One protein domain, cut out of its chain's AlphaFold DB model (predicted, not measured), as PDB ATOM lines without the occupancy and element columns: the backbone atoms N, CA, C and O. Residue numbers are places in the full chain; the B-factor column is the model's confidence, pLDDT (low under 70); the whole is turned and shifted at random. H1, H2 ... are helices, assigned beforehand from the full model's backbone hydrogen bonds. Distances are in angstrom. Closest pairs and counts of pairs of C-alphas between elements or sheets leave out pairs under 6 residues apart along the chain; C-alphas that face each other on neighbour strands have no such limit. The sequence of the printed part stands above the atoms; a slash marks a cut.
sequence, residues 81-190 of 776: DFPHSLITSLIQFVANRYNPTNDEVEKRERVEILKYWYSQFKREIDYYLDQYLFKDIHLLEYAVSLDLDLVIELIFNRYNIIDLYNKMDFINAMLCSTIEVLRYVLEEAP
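AT A GLANCE: This is residues 81 to 190 of the 776 residues of the protein "SAP DNA-binding domain-containing protein" of Tieghemostelium lacteum (UniProt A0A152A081). What shape do these atoms make? A lopsided helical hairpin of H1 and H2 forms one side, and H3 crosses the end where H1 begins and H2 ends. Beside the hairpin, short helices at steep angles pack round H4 in the middle, with H5 and H7 on it and H6 and H8 farthest from the hairpin; residues 99 to 105, of which 104 and 105 belong to H2, stick out at the hairpin's turn. What is it made of, and how large is it? The printed part has 110 residues with eight named helices, H1 to H8 in chain order, and no named strand: all helix. It is compact, with a radius of gyration of the C-alphas of 13.5 A and spans of 36 by 35 by 21 A.

HOW THE PARTS SIT: How does the hairpin stand? H1, residues 84 to 95, touches H2, residues 104 to 120, with residue 94 alone, against residues 107 to 114, at a shallow tilt of 32 degrees, opposite ways; the closest C-alphas, of Val 94 and Arg 110, are 6.2 A apart. What of H3? H3, residues 122 to 132, touches no helix but is close to H1, about perpendicular at 79 degrees, with C-alphas of Ile 87 and Ile 125 closest at 7.7 A. What surrounds the hub? H4, residues 137 to 144, touches H1 at Tyr 142 and Ala 95, C-alphas 5.3 A apart; H5, residues 148 to 156, at Val 144 and Val 151, 5.8 A; and H7, residues 168 to 174, at Glu 141 and Ala 173, 4.1 A. These three tilts are steep, 43, 49 and 42 degrees, and the helix packing is mostly crossed. Where are the rest? H8, residues 179 to 188, only just touches H5, only at their ends, with 3 pairs of C-alphas within 8 A, the closest being Leu 148 and Val 181 at 5.5 A. H6, residues 161 to 165, is close but not clearly touching to H8, C-alphas of Ile 161 and Val 185 at 7.6 A; in H1 to H8, each O i to N i+4 pair is within hydrogen-bond range.

IN THESE COORDINATES: Where does H1 begin? C-alpha 84 is at (139.312, 166.371, 210.324), and H1 measures 16.4 A. Which helix is longest? H2 measures 24.3 A, while H3 measures 15.1 A and H8 14.2 A. Where does H8 end? C-alpha 188 is at (168.792, 158.248, 208.159).

THE WHOLE: Is anything missing or long? The printed part has no cut; the H1 to H2 link is short, with 8 residues, and the other links are tight. Where is confidence low? The mean pLDDT of the printed part is 73.5, and 29 residues are under 70, among them 81 to 87 and 94 to 107.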
ATOM      1  N   ASP A  81     132.333 158.199 209.038       56.28
ATOM      2  CA  ASP A  81     132.716 159.521 208.524       56.28
ATOM      3  C   ASP A  81     134.042 159.921 209.179       56.28
ATOM      4  O   ASP A  81     134.239 159.689 210.379       56.28
ATOM      5  N   PHE A  82     134.935 160.544 208.409       60.28
ATOM      6  CA  PHE A  82     136.296 160.872 208.844       60.28
ATOM      7  C   PHE A  82     136.529 162.381 208.959       60.28
ATOM      8  O   PHE A  82     137.456 162.896 208.327       60.28
ATOM      9  N   PRO A  83     135.716 163.141 209.723       62.28
ATOM     10  CA  PRO A  83     135.926 164.580 209.819       62.28
ATOM     11  C   PRO A  83     137.339 164.859 210.346       62.28
ATOM     12  O   PRO A  83     137.860 164.090 211.151       62.28
ATOM     13  N   HIS A  84     137.949 165.971 209.923       63.94
ATOM     14  CA  HIS A  84     139.312 166.371 210.324       63.94
ATOM     15  C   HIS A  84     139.568 166.208 211.826       63.94
ATOM     16  O   HIS A  84     140.558 165.611 212.249       63.94
ATOM     17  N   SER A  85     138.608 166.657 212.636       64.31
ATOM     18  CA  SER A  85     138.657 166.561 214.093       64.31
ATOM     19  C   SER A  85     138.784 165.125 214.600       64.31
ATOM     20  O   SER A  85     139.374 164.905 215.653       64.31
ATOM     21  N   LEU A  86     138.234 164.144 213.880       67.94
ATOM     22  CA  LEU A  86     138.261 162.744 214.273       67.94
ATOM     23  C   LEU A  86     139.638 162.117 214.086       67.94
ATOM     24  O   LEU A  86     140.138 161.502 215.025       67.94
ATOM     25  N   ILE A  87     140.236 162.270 212.901       68.88
ATOM     26  CA  ILE A  87     141.567 161.715 212.619       68.88
ATOM     27  C   ILE A  87     142.595 162.366 213.548       68.88
ATOM     28  O   ILE A  87     143.381 161.661 214.178       68.88
ATOM     29  N   THR A  88     142.502 163.687 213.734       72.06
ATOM     30  CA  THR A  88     143.331 164.413 214.706       72.06
ATOM     31  C   THR A  88     143.149 163.861 216.120       72.06
ATOM     32  O   THR A  88     144.136 163.551 216.778       72.06
ATOM     33  N   SER A  89     141.906 163.661 216.581       71.19
ATOM     34  CA  SER A  89     141.636 163.130 217.928       71.19
ATOM     35  C   SER A  89     142.147 161.699 218.115       71.19
ATOM     36  O   SER A  89     142.584 161.349 219.206       71.19
ATOM     37  N   LEU A  90     142.095 160.866 217.072       70.88
ATOM     38  CA  LEU A  90     142.600 159.495 217.122       70.88
ATOM     39  C   LEU A  90     144.128 159.471 217.205       70.88
ATOM     40  O   LEU A  90     144.677 158.796 218.072       70.88
ATOM     41  N   ILE A  91     144.807 160.224 216.335       73.81
ATOM     42  CA  ILE A  91     146.268 160.345 216.362       73.81
ATOM     43  C   ILE A  91     146.702 160.928 217.713       73.81
ATOM     44  O   ILE A  91     147.578 160.368 218.361       73.81
ATOM     45  N   GLN A  92     146.016 161.962 218.205       74.69
ATOM     46  CA  GLN A  92     146.228 162.535 219.536       74.69
ATOM     47  C   GLN A  92     146.022 161.515 220.665       74.69
ATOM     48  O   GLN A  92     146.807 161.478 221.608       74.69
ATOM     49  N   PHE A  93     144.978 160.686 220.605       71.81
ATOM     50  CA  PHE A  93     144.695 159.674 221.625       71.81
ATOM     51  C   PHE A  93     145.824 158.642 221.750       71.81
ATOM     52  O   PHE A  93     146.170 158.239 222.862       71.81
ATOM     53  N   VAL A  94     146.408 158.239 220.620       69.06
ATOM     54  CA  VAL A  94     147.536 157.299 220.589       69.06
ATOM     55  C   VAL A  94     148.850 157.994 220.960       69.06
ATOM     56  O   VAL A  94     149.666 157.410 221.667       69.06
ATOM     57  N   ALA A  95     149.038 159.245 220.533       68.56
ATOM     58  CA  ALA A  95     150.240 160.037 220.786       68.56
ATOM     59  C   ALA A  95     150.357 160.560 222.228       68.56
ATOM     60  O   ALA A  95     151.467 160.781 222.719       68.56
ATOM     61  N   ASN A  96     149.234 160.793 222.917       66.88
ATOM     62  CA  ASN A  96     149.225 161.304 224.286       66.88
ATOM     63  C   ASN A  96     149.919 160.314 225.232       66.88
ATOM     64  O   ASN A  96     149.361 159.277 225.600       66.88
ATOM     65  N   ARG A  97     151.138 160.674 225.651       55.09
ATOM     66  CA  ARG A  97     151.959 159.889 226.576       55.09
ATOM     67  C   ARG A  97     151.284 159.770 227.934       55.09
ATOM     68  O   ARG A  97     150.908 160.771 228.545       55.09
ATOM     69  N   TYR A  98     151.162 158.537 228.399       51.19
ATOM     70  CA  TYR A  98     150.577 158.214 229.689       51.19
ATOM     71  C   TYR A  98     151.647 158.115 230.786       51.19
ATOM     72  O   TYR A  98     152.854 158.102 230.528       51.19
ATOM     73  N   ASN A  99     151.174 158.112 232.030       43.66
ATOM     74  CA  ASN A  99     151.980 158.065 233.244       43.66
ATOM     75  C   ASN A  99     152.751 156.723 233.313       43.66
ATOM     76  O   ASN A  99     152.125 155.671 233.222       43.66
ATOM     77  N   PRO A 100     154.081 156.723 233.519       42.59
ATOM     78  CA  PRO A 100     154.980 155.595 233.230       42.59
ATOM     79  C   PRO A 100     154.828 154.345 234.114       42.59
ATOM     80  O   PRO A 100     155.652 153.440 234.034       42.59
ATOM     81  N   THR A 101     153.818 154.259 234.978       46.16
ATOM     82  CA  THR A 101     153.766 153.221 236.010       46.16
ATOM     83  C   THR A 101     153.022 151.940 235.621       46.16
ATOM     84  O   THR A 101     153.095 151.019 236.420       46.16
ATOM     85  N   ASN A 102     152.356 151.818 234.452       50.25
ATOM     86  CA  ASN A 102     151.666 150.562 234.053       50.25
ATOM     87  C   ASN A 102     151.458 150.305 232.522       50.25
ATOM     88  O   ASN A 102     150.631 149.476 232.154       50.25
ATOM     89  N   ASP A 103     152.189 150.956 231.605       58.06
ATOM     90  CA  ASP A 103     151.655 151.241 230.249       58.06
ATOM     91  C   ASP A 103     152.137 150.432 229.029       58.06
ATOM     92  O   ASP A 103     151.608 150.625 227.938       58.06
ATOM     93  N   GLU A 104     153.123 149.537 229.116       65.50
ATOM     94  CA  GLU A 104     153.684 148.935 227.883       65.50
ATOM     95  C   GLU A 104     152.692 148.023 227.132       65.50
ATOM     96  O   GLU A 104     152.644 148.021 225.901       65.50
ATOM     97  N   VAL A 105     151.852 147.275 227.855       68.69
ATOM     98  CA  VAL A 105     150.812 146.423 227.244       68.69
ATOM     99  C   VAL A 105     149.711 147.277 226.617       68.69
ATOM    100  O   VAL A 105     149.280 147.009 225.497       68.69
ATOM    101  N   GLU A 106     149.288 148.328 227.315       67.69
ATOM    102  CA  GLU A 106     148.232 149.227 226.863       67.69
ATOM    103  C   GLU A 106     148.682 150.060 225.653       67.69
ATOM    104  O   GLU A 106     147.952 150.179 224.667       67.69
ATOM    105  N   LYS A 107     149.926 150.551 225.667       69.88
ATOM    106  CA  LYS A 107     150.568 151.218 224.531       69.88
ATOM    107  C   LYS A 107     150.627 150.310 223.302       69.88
ATOM    108  O   LYS A 107     150.187 150.730 222.233       69.88
ATOM    109  N   ARG A 108     151.100 149.064 223.442       73.69
ATOM    110  CA  ARG A 108     151.107 148.085 222.334       73.69
ATOM    111  C   ARG A 108     149.707 147.844 221.790       73.69
ATOM    112  O   ARG A 108     149.507 147.860 220.583       73.69
ATOM    113  N   GLU A 109     148.727 147.684 222.671       74.00
ATOM    114  CA  GLU A 109     147.334 147.495 222.279       74.00
ATOM    115  C   GLU A 109     146.783 148.686 221.476       74.00
ATOM    116  O   GLU A 109     146.117 148.483 220.461       74.00
ATOM    117  N   ARG A 110     147.087 149.926 221.877       73.25
ATOM    118  CA  ARG A 110     146.698 151.139 221.136       73.25
ATOM    119  C   ARG A 110     147.386 151.235 219.776       73.25
ATOM    120  O   ARG A 110     146.730 151.590 218.797       73.25
ATOM    121  N   VAL A 111     148.676 150.911 219.708       73.56
ATOM    122  CA  VAL A 111     149.450 150.881 218.455       73.56
ATOM    123  C   VAL A 111     148.869 149.851 217.492       73.56
ATOM    124  O   VAL A 111     148.606 150.185 216.342       73.56
ATOM    125  N   GLU A 112     148.577 148.637 217.962       78.31
ATOM    126  CA  GLU A 112     147.935 147.589 217.158       78.31
ATOM    127  C   GLU A 112     146.547 148.009 216.666       78.31
ATOM    128  O   GLU A 112     146.189 147.773 215.511       78.31
ATOM    129  N   ILE A 113     145.766 148.694 217.507       73.69
ATOM    130  CA  ILE A 113     144.484 149.266 217.089       73.69
ATOM    131  C   ILE A 113     144.684 150.302 215.984       73.69
ATOM    132  O   ILE A 113     143.917 150.285 215.023       73.69
ATOM    133  N   LEU A 114     145.689 151.179 216.084       73.94
ATOM    134  CA  LEU A 114     145.943 152.192 215.061       73.94
ATOM    135  C   LEU A 114     146.481 151.578 213.768       73.94
ATOM    136  O   LEU A 114     145.991 151.948 212.709       73.94
ATOM    137  N   LYS A 115     147.410 150.615 213.833       77.69
ATOM    138  CA  LYS A 115     147.889 149.855 212.663       77.69
ATOM    139  C   LYS A 115     146.725 149.154 211.970       77.69
ATOM    140  O   LYS A 115     146.540 149.278 210.760       77.69
ATOM    141  N   TYR A 116     145.872 148.479 212.741       75.44
ATOM    142  CA  TYR A 116     144.669 147.856 212.203       75.44
ATOM    143  C   TYR A 116     143.728 148.896 211.588       75.44
ATOM    144  O   TYR A 116     143.249 148.709 210.473       75.44
ATOM    145  N   TRP A 117     143.467 150.000 212.279       72.75
ATOM    146  CA  TRP A 117     142.575 151.047 211.795       72.75
ATOM    147  C   TRP A 117     143.109 151.703 210.515       72.75
ATOM    148  O   TRP A 117     142.367 151.825 209.543       72.75
ATOM    149  N   TYR A 118     144.407 152.003 210.469       75.38
ATOM    150  CA  TYR A 118     145.104 152.452 209.272       75.38
ATOM    151  C   TYR A 118     144.971 151.441 208.138       75.38
ATOM    152  O   TYR A 118     144.602 151.820 207.038       75.38
ATOM    153  N   SER A 119     145.131 150.140 208.399       74.94
ATOM    154  CA  SER A 119     144.936 149.114 207.364       74.94
ATOM    155  C   SER A 119     143.519 149.102 206.773       74.94
ATOM    156  O   SER A 119     143.351 148.775 205.600       74.94
ATOM    157  N   GLN A 120     142.495 149.453 207.563       67.88
ATOM    158  CA  GLN A 120     141.106 149.473 207.094       67.88
ATOM    159  C   GLN A 120     140.763 150.734 206.300       67.88
ATOM    160  O   GLN A 120     139.958 150.646 205.377       67.88
ATOM    161  N   PHE A 121     141.371 151.872 206.640       69.19
ATOM    162  CA  PHE A 121     141.046 153.190 206.077       69.19
ATOM    163  C   PHE A 121     142.268 153.885 205.485       69.19
ATOM    164  O   PHE A 121     142.392 155.110 205.528       69.19
ATOM    165  N   LYS A 122     143.208 153.083 204.971       74.50
ATOM    166  CA  LYS A 122     144.511 153.556 204.508       74.50
ATOM    167  C   LYS A 122     144.333 154.711 203.542       74.50
ATOM    168  O   LYS A 122     144.897 155.763 203.745       74.50
ATOM    169  N   ARG A 123     143.460 154.567 202.550       69.00
ATOM    170  CA  ARG A 123     143.265 155.581 201.506       69.00
ATOM    171  C   ARG A 123     142.787 156.911 202.083       69.00
ATOM    172  O   ARG A 123     143.349 157.953 201.759       69.00
ATOM    173  N   GLU A 124     141.760 156.879 202.925       70.12
ATOM    174  CA  GLU A 124     141.157 158.055 203.547       70.12
ATOM    175  C   GLU A 124     142.167 158.786 204.434       70.12
ATOM    176  O   GLU A 124     142.285 160.010 204.365       70.12
ATOM    177  N   ILE A 125     142.935 158.030 205.221       74.00
ATOM    178  CA  ILE A 125     144.008 158.563 206.062       74.00
ATOM    179  C   ILE A 125     145.151 159.084 205.195       74.00
ATOM    180  O   ILE A 125     145.713 160.132 205.503       74.00
ATOM    181  N   ASP A 126     145.471 158.398 204.096       76.25
ATOM    182  CA  ASP A 126     146.546 158.778 203.195       76.25
ATOM    183  C   ASP A 126     146.288 160.164 202.625       76.25
ATOM    184  O   ASP A 126     147.091 161.077 202.818       76.25
ATOM    185  N   TYR A 127     145.109 160.322 202.027       73.06
ATOM    186  CA  TYR A 127     144.636 161.590 201.499       73.06
ATOM    187  C   TYR A 127     144.591 162.675 202.577       73.06
ATOM    188  O   TYR A 127     145.017 163.808 202.348       73.06
ATOM    189  N   TYR A 128     144.076 162.339 203.761       74.25
ATOM    190  CA  TYR A 128     143.991 163.282 204.865       74.25
ATOM    191  C   TYR A 128     145.370 163.818 205.270       74.25
ATOM    192  O   TYR A 128     145.553 165.031 205.384       74.25
ATOM    193  N   LEU A 129     146.350 162.933 205.444       76.81
ATOM    194  CA  LEU A 129     147.712 163.327 205.786       76.81
ATOM    195  C   LEU A 129     148.320 164.200 204.684       76.81
ATOM    196  O   LEU A 129     148.833 165.274 204.984       76.81
ATOM    197  N   ASP A 130     148.154 163.833 203.416       76.56
ATOM    198  CA  ASP A 130     148.674 164.629 202.298       76.56
ATOM    199  C   ASP A 130     148.078 166.043 202.246       76.56
ATOM    200  O   ASP A 130     148.760 167.004 201.880       76.56
ATOM    201  N   GLN A 131     146.814 166.199 202.648       74.88
ATOM    202  CA  GLN A 131     146.158 167.503 202.667       74.88
ATOM    203  C   GLN A 131     146.468 168.342 203.900       74.88
ATOM    204  O   GLN A 131     146.517 169.571 203.769       74.88
ATOM    205  N   TYR A 132     146.601 167.727 205.075       78.75
ATOM    206  CA  TYR A 132     146.524 168.437 206.353       78.75
ATOM    207  C   TYR A 132     147.758 168.290 207.244       78.75
ATOM    208  O   TYR A 132     147.974 169.173 208.070       78.75
ATOM    209  N   LEU A 133     148.598 167.263 207.061       81.56
ATOM    210  CA  LEU A 133     149.724 166.963 207.959       81.56
ATOM    211  C   LEU A 133     150.664 168.160 208.158       81.56
ATOM    212  O   LEU A 133     151.076 168.431 209.275       81.56
ATOM    213  N   PHE A 134     150.963 168.913 207.094       80.00
ATOM    214  CA  PHE A 134     151.806 170.119 207.170       80.00
ATOM    215  C   PHE A 134     151.022 171.436 207.247       80.00
ATOM    216  O   PHE A 134     151.631 172.500 207.267       80.00
ATOM    217  N   LYS A 135     149.683 171.392 207.250       81.44
ATOM    218  CA  LYS A 135     148.830 172.582 207.439       81.44
ATOM    219  C   LYS A 135     148.387 172.752 208.894       81.44
ATOM    220  O   LYS A 135     147.977 173.846 209.269       81.44
ATOM    221  N   ASP A 136     148.456 171.686 209.688       79.56
ATOM    222  CA  ASP A 136     148.095 171.649 211.103       79.56
ATOM    223  C   ASP A 136     149.301 171.170 211.930       79.56
ATOM    224  O   ASP A 136     149.641 169.987 211.940       79.56
ATOM    225  N   ILE A 137     149.976 172.103 212.611       77.94
ATOM    226  CA  ILE A 137     151.191 171.803 213.386       77.94
ATOM    227  C   ILE A 137     150.927 170.829 214.539       77.94
ATOM    228  O   ILE A 137     151.788 170.014 214.859       77.94
ATOM    229  N   HIS A 138     149.729 170.852 215.127       78.81
ATOM    230  CA  HIS A 138     149.381 169.953 216.224       78.81
ATOM    231  C   HIS A 138     149.185 168.526 215.728       78.81
ATOM    232  O   HIS A 138     149.623 167.576 216.373       78.81
ATOM    233  N   LEU A 139     148.572 168.364 214.553       80.62
ATOM    234  CA  LEU A 139     148.484 167.062 213.899       80.62
ATOM    235  C   LEU A 139     149.880 166.486 213.632       80.62
ATOM    236  O   LEU A 139     150.106 165.306 213.897       80.62
ATOM    237  N   LEU A 140     150.813 167.315 213.156       82.94
ATOM    238  CA  LEU A 140     152.198 166.914 212.923       82.94
ATOM    239  C   LEU A 140     152.900 166.492 214.219       82.94
ATOM    240  O   LEU A 140     153.497 165.418 214.253       82.94
ATOM    241  N   GLU A 141     152.779 167.293 215.283       79.69
ATOM    242  CA  GLU A 141     153.295 167.000 216.630       79.69
ATOM    243  C   GLU A 141     152.786 165.654 217.156       79.69
ATOM    244  O   GLU A 141     153.572 164.837 217.645       79.69
ATOM    245  N   TYR A 142     151.483 165.385 217.028       81.62
ATOM    246  CA  TYR A 142     150.919 164.107 217.449       81.62
ATOM    247  C   TYR A 142     151.394 162.956 216.561       81.62
ATOM    248  O   TYR A 142     151.760 161.908 217.086       81.62
ATOM    249  N   ALA A 143     151.440 163.146 215.241       81.94
ATOM    250  CA  ALA A 143     151.827 162.101 214.300       81.94
ATOM    251  C   ALA A 143     153.270 161.625 214.516       81.94
ATOM    252  O   ALA A 143     153.502 160.423 214.551       81.94
ATOM    253  N   VAL A 144     154.229 162.531 214.738       82.69
ATOM    254  CA  VAL A 144     155.628 162.143 215.023       82.69
ATOM    255  C   VAL A 144     155.833 161.620 216.446       82.69
ATOM    256  O   VAL A 144     156.850 160.999 216.738       82.69
ATOM    257  N   SER A 145     154.878 161.853 217.349       79.00
ATOM    258  CA  SER A 145     154.909 161.329 218.721       79.00
ATOM    259  C   SER A 145     154.392 159.892 218.838       79.00
ATOM    260  O   SER A 145     154.399 159.338 219.941       79.00
ATOM    261  N   LEU A 146     153.941 159.296 217.730       80.19
ATOM    262  CA  LEU A 146     153.521 157.900 217.661       80.19
ATOM    263  C   LEU A 146     154.709 156.933 217.809       80.19
ATOM    264  O   LEU A 146     155.878 157.316 217.878       80.19
ATOM    265  N   ASP A 147     154.378 155.645 217.872       81.19
ATOM    266  CA  ASP A 147     155.353 154.563 217.773       81.19
ATOM    267  C   ASP A 147     156.145 154.635 216.456       81.19
ATOM    268  O   ASP A 147     155.581 154.997 215.422       81.19
ATOM    269  N   LEU A 148     157.436 154.285 216.493       83.12
ATOM    270  CA  LEU A 148     158.343 154.441 215.353       83.12
ATOM    271  C   LEU A 148     157.805 153.764 214.086       83.12
ATOM    272  O   LEU A 148     157.841 154.382 213.023       83.12
ATOM    273  N   ASP A 149     157.248 152.555 214.193       82.75
ATOM    274  CA  ASP A 149     156.707 151.833 213.036       82.75
ATOM    275  C   ASP A 149     155.583 152.625 212.355       82.75
ATOM    276  O   ASP A 149     155.510 152.707 211.130       82.75
ATOM    277  N   LEU A 150     154.708 153.237 213.159       81.31
ATOM    278  CA  LEU A 150     153.609 154.062 212.670       81.31
ATOM    279  C   LEU A 150     154.119 155.368 212.068       81.31
ATOM    280  O   LEU A 150     153.593 155.806 211.051       81.31
ATOM    281  N   VAL A 151     155.141 155.994 212.657       85.00
ATOM    282  CA  VAL A 151     155.752 157.201 212.079       85.00
ATOM    283  C   VAL A 151     156.389 156.881 210.727       85.00
ATOM    284  O   VAL A 151     156.207 157.636 209.771       85.00
ATOM    285  N   ILE A 152     157.077 155.744 210.611       85.12
ATOM    286  CA  ILE A 152     157.624 155.276 209.337       85.12
ATOM    287  C   ILE A 152     156.493 155.085 208.321       85.12
ATOM    288  O   ILE A 152     156.558 155.616 207.213       85.12
ATOM    289  N   GLU A 153     155.420 154.394 208.702       82.81
ATOM    290  CA  GLU A 153     154.312 154.085 207.799       82.81
ATOM    291  C   GLU A 153     153.493 155.321 207.373       82.81
ATOM    292  O   GLU A 153     153.087 155.432 206.211       82.81
ATOM    293  N   LEU A 154     153.259 156.258 208.295       82.19
ATOM    294  CA  LEU A 154     152.435 157.449 208.072       82.19
ATOM    295  C   LEU A 154     153.220 158.629 207.488       82.19
ATOM    296  O   LEU A 154     152.616 159.469 206.823       82.19
ATOM    297  N   ILE A 155     154.533 158.716 207.729       85.19
ATOM    298  CA  ILE A 155     155.357 159.878 207.365       85.19
ATOM    299  C   ILE A 155     156.561 159.469 206.509       85.19
ATOM    300  O   ILE A 155     156.644 159.889 205.353       85.19
ATOM    301  N   PHE A 156     157.498 158.671 207.030       83.25
ATOM    302  CA  PHE A 156     158.796 158.478 206.356       83.25
ATOM    303  C   PHE A 156     158.720 157.664 205.059       83.25
ATOM    304  O   PHE A 156     159.489 157.919 204.140       83.25
ATOM    305  N   ASN A 157     157.733 156.781 204.910       84.19
ATOM    306  CA  ASN A 157     157.475 156.079 203.647       84.19
ATOM    307  C   ASN A 157     156.879 156.980 202.552       84.19
ATOM    308  O   ASN A 157     156.727 156.543 201.411       84.19
ATOM    309  N   ARG A 158     156.481 158.210 202.890       78.94
ATOM    310  CA  ARG A 158     155.754 159.112 201.986       78.94
ATOM    311  C   ARG A 158     156.529 160.345 201.589       78.94
ATOM    312  O   ARG A 158     156.345 160.857 200.489       78.94
ATOM    313  N   TYR A 159     157.338 160.853 202.505       81.44
ATOM    314  CA  TYR A 159     158.055 162.099 202.322       81.44
ATOM    315  C   TYR A 159     159.548 161.835 202.398       81.44
ATOM    316  O   TYR A 159     160.019 161.095 203.258       81.44
ATOM    317  N   ASN A 160     160.299 162.489 201.518       81.50
ATOM    318  CA  ASN A 160     161.747 162.471 201.595       81.50
ATOM    319  C   ASN A 160     162.190 163.145 202.906       81.50
ATOM    320  O   ASN A 160     161.829 164.294 203.166       81.50
ATOM    321  N   ILE A 161     162.980 162.437 203.717       75.69
ATOM    322  CA  ILE A 161     163.492 162.923 205.007       75.69
ATOM    323  C   ILE A 161     164.238 164.263 204.852       75.69
ATOM    324  O   ILE A 161     164.081 165.155 205.684       75.69
ATOM    325  N   ILE A 162     164.964 164.465 203.747       72.88
ATOM    326  CA  ILE A 162     165.668 165.720 203.441       72.88
ATOM    327  C   ILE A 162     164.682 166.881 203.241       72.88
ATOM    328  O   ILE A 162     164.899 167.978 203.757       72.88
ATOM    329  N   ASP A 163     163.568 166.645 202.549       76.44
ATOM    330  CA  ASP A 163     162.539 167.670 202.341       76.44
ATOM    331  C   ASP A 163     161.795 168.001 203.638       76.44
ATOM    332  O   ASP A 163     161.410 169.153 203.860       76.44
ATOM    333  N   LEU A 164     161.613 167.010 204.515       76.69
ATOM    334  CA  LEU A 164     161.056 167.218 205.851       76.69
ATOM    335  C   LEU A 164     161.957 168.124 206.697       76.69
ATOM    336  O   LEU A 164     161.446 169.004 207.386       76.69
ATOM    337  N   TYR A 165     163.281 167.983 206.591       72.25
ATOM    338  CA  TYR A 165     164.234 168.823 207.323       72.25
ATOM    339  C   TYR A 165     164.192 170.298 206.951       72.25
ATOM    340  O   TYR A 165     164.480 171.152 207.786       72.25
ATOM    341  N   ASN A 166     163.793 170.627 205.727       72.06
ATOM    342  CA  ASN A 166     163.648 172.021 205.320       72.06
ATOM    343  C   ASN A 166     162.366 172.670 205.883       72.06
ATOM    344  O   ASN A 166     162.168 173.877 205.729       72.06
ATOM    345  N   LYS A 167     161.493 171.903 206.553       78.06
ATOM    346  CA  LYS A 167     160.250 172.398 207.157       78.06
ATOM    347  C   LYS A 167     160.432 172.630 208.657       78.06
ATOM    348  O   LYS A 167     160.454 171.692 209.448       78.06
ATOM    349  N   MET A 168     160.453 173.899 209.072       70.88
ATOM    350  CA  MET A 168     160.557 174.271 210.494       70.88
ATOM    351  C   MET A 168     159.465 173.640 211.370       70.88
ATOM    352  O   MET A 168     159.735 173.308 212.521       70.88
ATOM    353  N   ASP A 169     158.252 173.450 210.845       71.75
ATOM    354  CA  ASP A 169     157.148 172.820 211.583       71.75
ATOM    355  C   ASP A 169     157.414 171.345 211.890       71.75
ATOM    356  O   ASP A 169     157.081 170.875 212.977       71.75
ATOM    357  N   PHE A 170     158.093 170.636 210.984       77.44
ATOM    358  CA  PHE A 170     158.512 169.255 211.207       77.44
ATOM    359  C   PHE A 170     159.576 169.166 212.299       77.44
ATOM    360  O   PHE A 170     159.459 168.338 213.199       77.44
ATOM    361  N   ILE A 171     160.559 170.071 212.288       73.38
ATOM    362  CA  ILE A 171     161.583 170.136 213.340       73.38
ATOM    363  C   ILE A 171     160.930 170.338 214.714       73.38
ATOM    364  O   ILE A 171     161.300 169.652 215.662       73.38
ATOM    365  N   ASN A 172     159.918 171.205 214.827       69.94
ATOM    366  CA  ASN A 172     159.192 171.430 216.090       69.94
ATOM    367  C   ASN A 172     158.488 170.189 216.592       69.94
ATOM    368  O   ASN A 172     158.572 169.853 217.772       69.94
ATOM    369  N   ALA A 173     157.792 169.519 215.680       71.44
ATOM    370  CA  ALA A 173     157.079 168.305 215.989       71.44
ATOM    371  C   ALA A 173     158.052 167.234 216.502       71.44
ATOM    372  O   ALA A 173     157.787 166.594 217.518       71.44
ATOM    373  N   MET A 174     159.219 167.098 215.865       74.38
ATOM    374  CA  MET A 174     160.273 166.167 216.282       74.38
ATOM    375  C   MET A 174     160.797 166.443 217.700       74.38
ATOM    376  O   MET A 174     161.141 165.513 218.421       74.38
ATOM    377  N   LEU A 175     160.785 167.692 218.179       67.31
ATOM    378  CA  LEU A 175     161.157 168.007 219.574       67.31
ATOM    379  C   LEU A 175     160.206 167.395 220.613       67.31
ATOM    380  O   LEU A 175     160.532 167.320 221.804       67.31
ATOM    381  N   CYS A 176     159.026 166.984 220.162       65.00
ATOM    382  CA  CYS A 176     157.966 166.383 220.955       65.00
ATOM    383  C   CYS A 176     157.926 164.850 220.789       65.00
ATOM    384  O   CYS A 176     157.238 164.164 221.552       65.00
ATOM    385  N   SER A 177     158.687 164.295 219.834       70.75
ATOM    386  CA  SER A 177     158.639 162.881 219.467       70.75
ATOM    387  C   SER A 177     159.373 161.969 220.449       70.75
ATOM    388  O   SER A 177     160.003 162.389 221.431       70.75
ATOM    389  N   THR A 178     159.222 160.665 220.236       74.94
ATOM    390  CA  THR A 178     159.929 159.629 220.997       74.94
ATOM    391  C   THR A 178     161.427 159.653 220.673       74.94
ATOM    392  O   THR A 178     161.847 160.213 219.655       74.94
ATOM    393  N   ILE A 179     162.252 159.087 221.563       78.75
ATOM    394  CA  ILE A 179     163.710 159.016 221.350       78.75
ATOM    395  C   ILE A 179     164.009 158.135 220.141       78.75
ATOM    396  O   ILE A 179     164.923 158.422 219.380       78.75
ATOM    397  N   GLU A 180     163.215 157.088 219.949       81.69
ATOM    398  CA  GLU A 180     163.298 156.149 218.843       81.69
ATOM    399  C   GLU A 180     163.112 156.855 217.498       81.69
ATOM    400  O   GLU A 180     163.909 156.642 216.588       81.69
ATOM    401  N   VAL A 181     162.121 157.746 217.396       80.50
ATOM    402  CA  VAL A 181     161.867 158.556 216.194       80.50
ATOM    403  C   VAL A 181     162.997 159.554 215.953       80.50
ATOM    404  O   VAL A 181     163.472 159.668 214.828       80.50
ATOM    405  N   LEU A 182     163.495 160.223 216.998       78.81
ATOM    406  CA  LEU A 182     164.648 161.125 216.876       78.81
ATOM    407  C   LEU A 182     165.913 160.399 216.427       78.81
ATOM    408  O   LEU A 182     166.609 160.888 215.543       78.81
ATOM    409  N   ARG A 183     166.197 159.234 217.016       81.62
ATOM    410  CA  ARG A 183     167.352 158.410 216.662       81.62
ATOM    411  C   ARG A 183     167.261 157.942 215.213       81.62
ATOM    412  O   ARG A 183     168.224 158.123 214.487       81.62
ATOM    413  N   TYR A 184     166.110 157.416 214.792       83.75
ATOM    414  CA  TYR A 184     165.886 156.993 213.407       83.75
ATOM    415  C   TYR A 184     166.131 158.142 212.422       83.75
ATOM    416  O   TYR A 184     166.872 158.006 211.457       83.75
ATOM    417  N   VAL A 185     165.562 159.312 212.710       77.56
ATOM    418  CA  VAL A 185     165.710 160.511 211.880       77.56
ATOM    419  C   VAL A 185     167.173 160.956 211.794       77.56
ATOM    420  O   VAL A 185     167.659 161.227 210.696       77.56
ATOM    421  N   LEU A 186     167.894 160.962 212.918       75.94
ATOM    422  CA  LEU A 186     169.328 161.251 212.972       75.94
ATOM    423  C   LEU A 186     170.173 160.202 212.222       75.94
ATOM    424  O   LEU A 186     171.152 160.567 211.588       75.94
ATOM    425  N   GLU A 187     169.823 158.918 212.272       78.19
ATOM    426  CA  GLU A 187     170.548 157.836 211.584       78.19
ATOM    427  C   GLU A 187     170.352 157.865 210.058       78.19
ATOM    428  O   GLU A 187     171.310 157.644 209.319       78.19
ATOM    429  N   GLU A 188     169.146 158.192 209.588       78.25
ATOM    430  CA  GLU A 188     168.792 158.248 208.159       78.25
ATOM    431  C   GLU A 188     169.197 159.570 207.473       78.25
ATOM    432  O   GLU A 188     169.144 159.695 206.246       78.25
ATOM    433  N   ALA A 189     169.594 160.592 208.237       69.00
ATOM    434  CA  ALA A 189     170.026 161.870 207.682       69.00
ATOM    435  C   ALA A 189     171.445 161.793 207.087       69.00
ATOM    436  O   ALA A 189     172.340 161.213 207.706       69.00
ATOM    437  N   PRO A 190     171.728 162.473 205.955       67.56
ATOM    438  CA  PRO A 190     173.102 162.664 205.494       67.56
ATOM    439  C   PRO A 190     173.929 163.367 206.582       67.56
ATOM    440  O   PRO A 190     173.567 164.471 207.004       67.56
TER     441      PRO A 190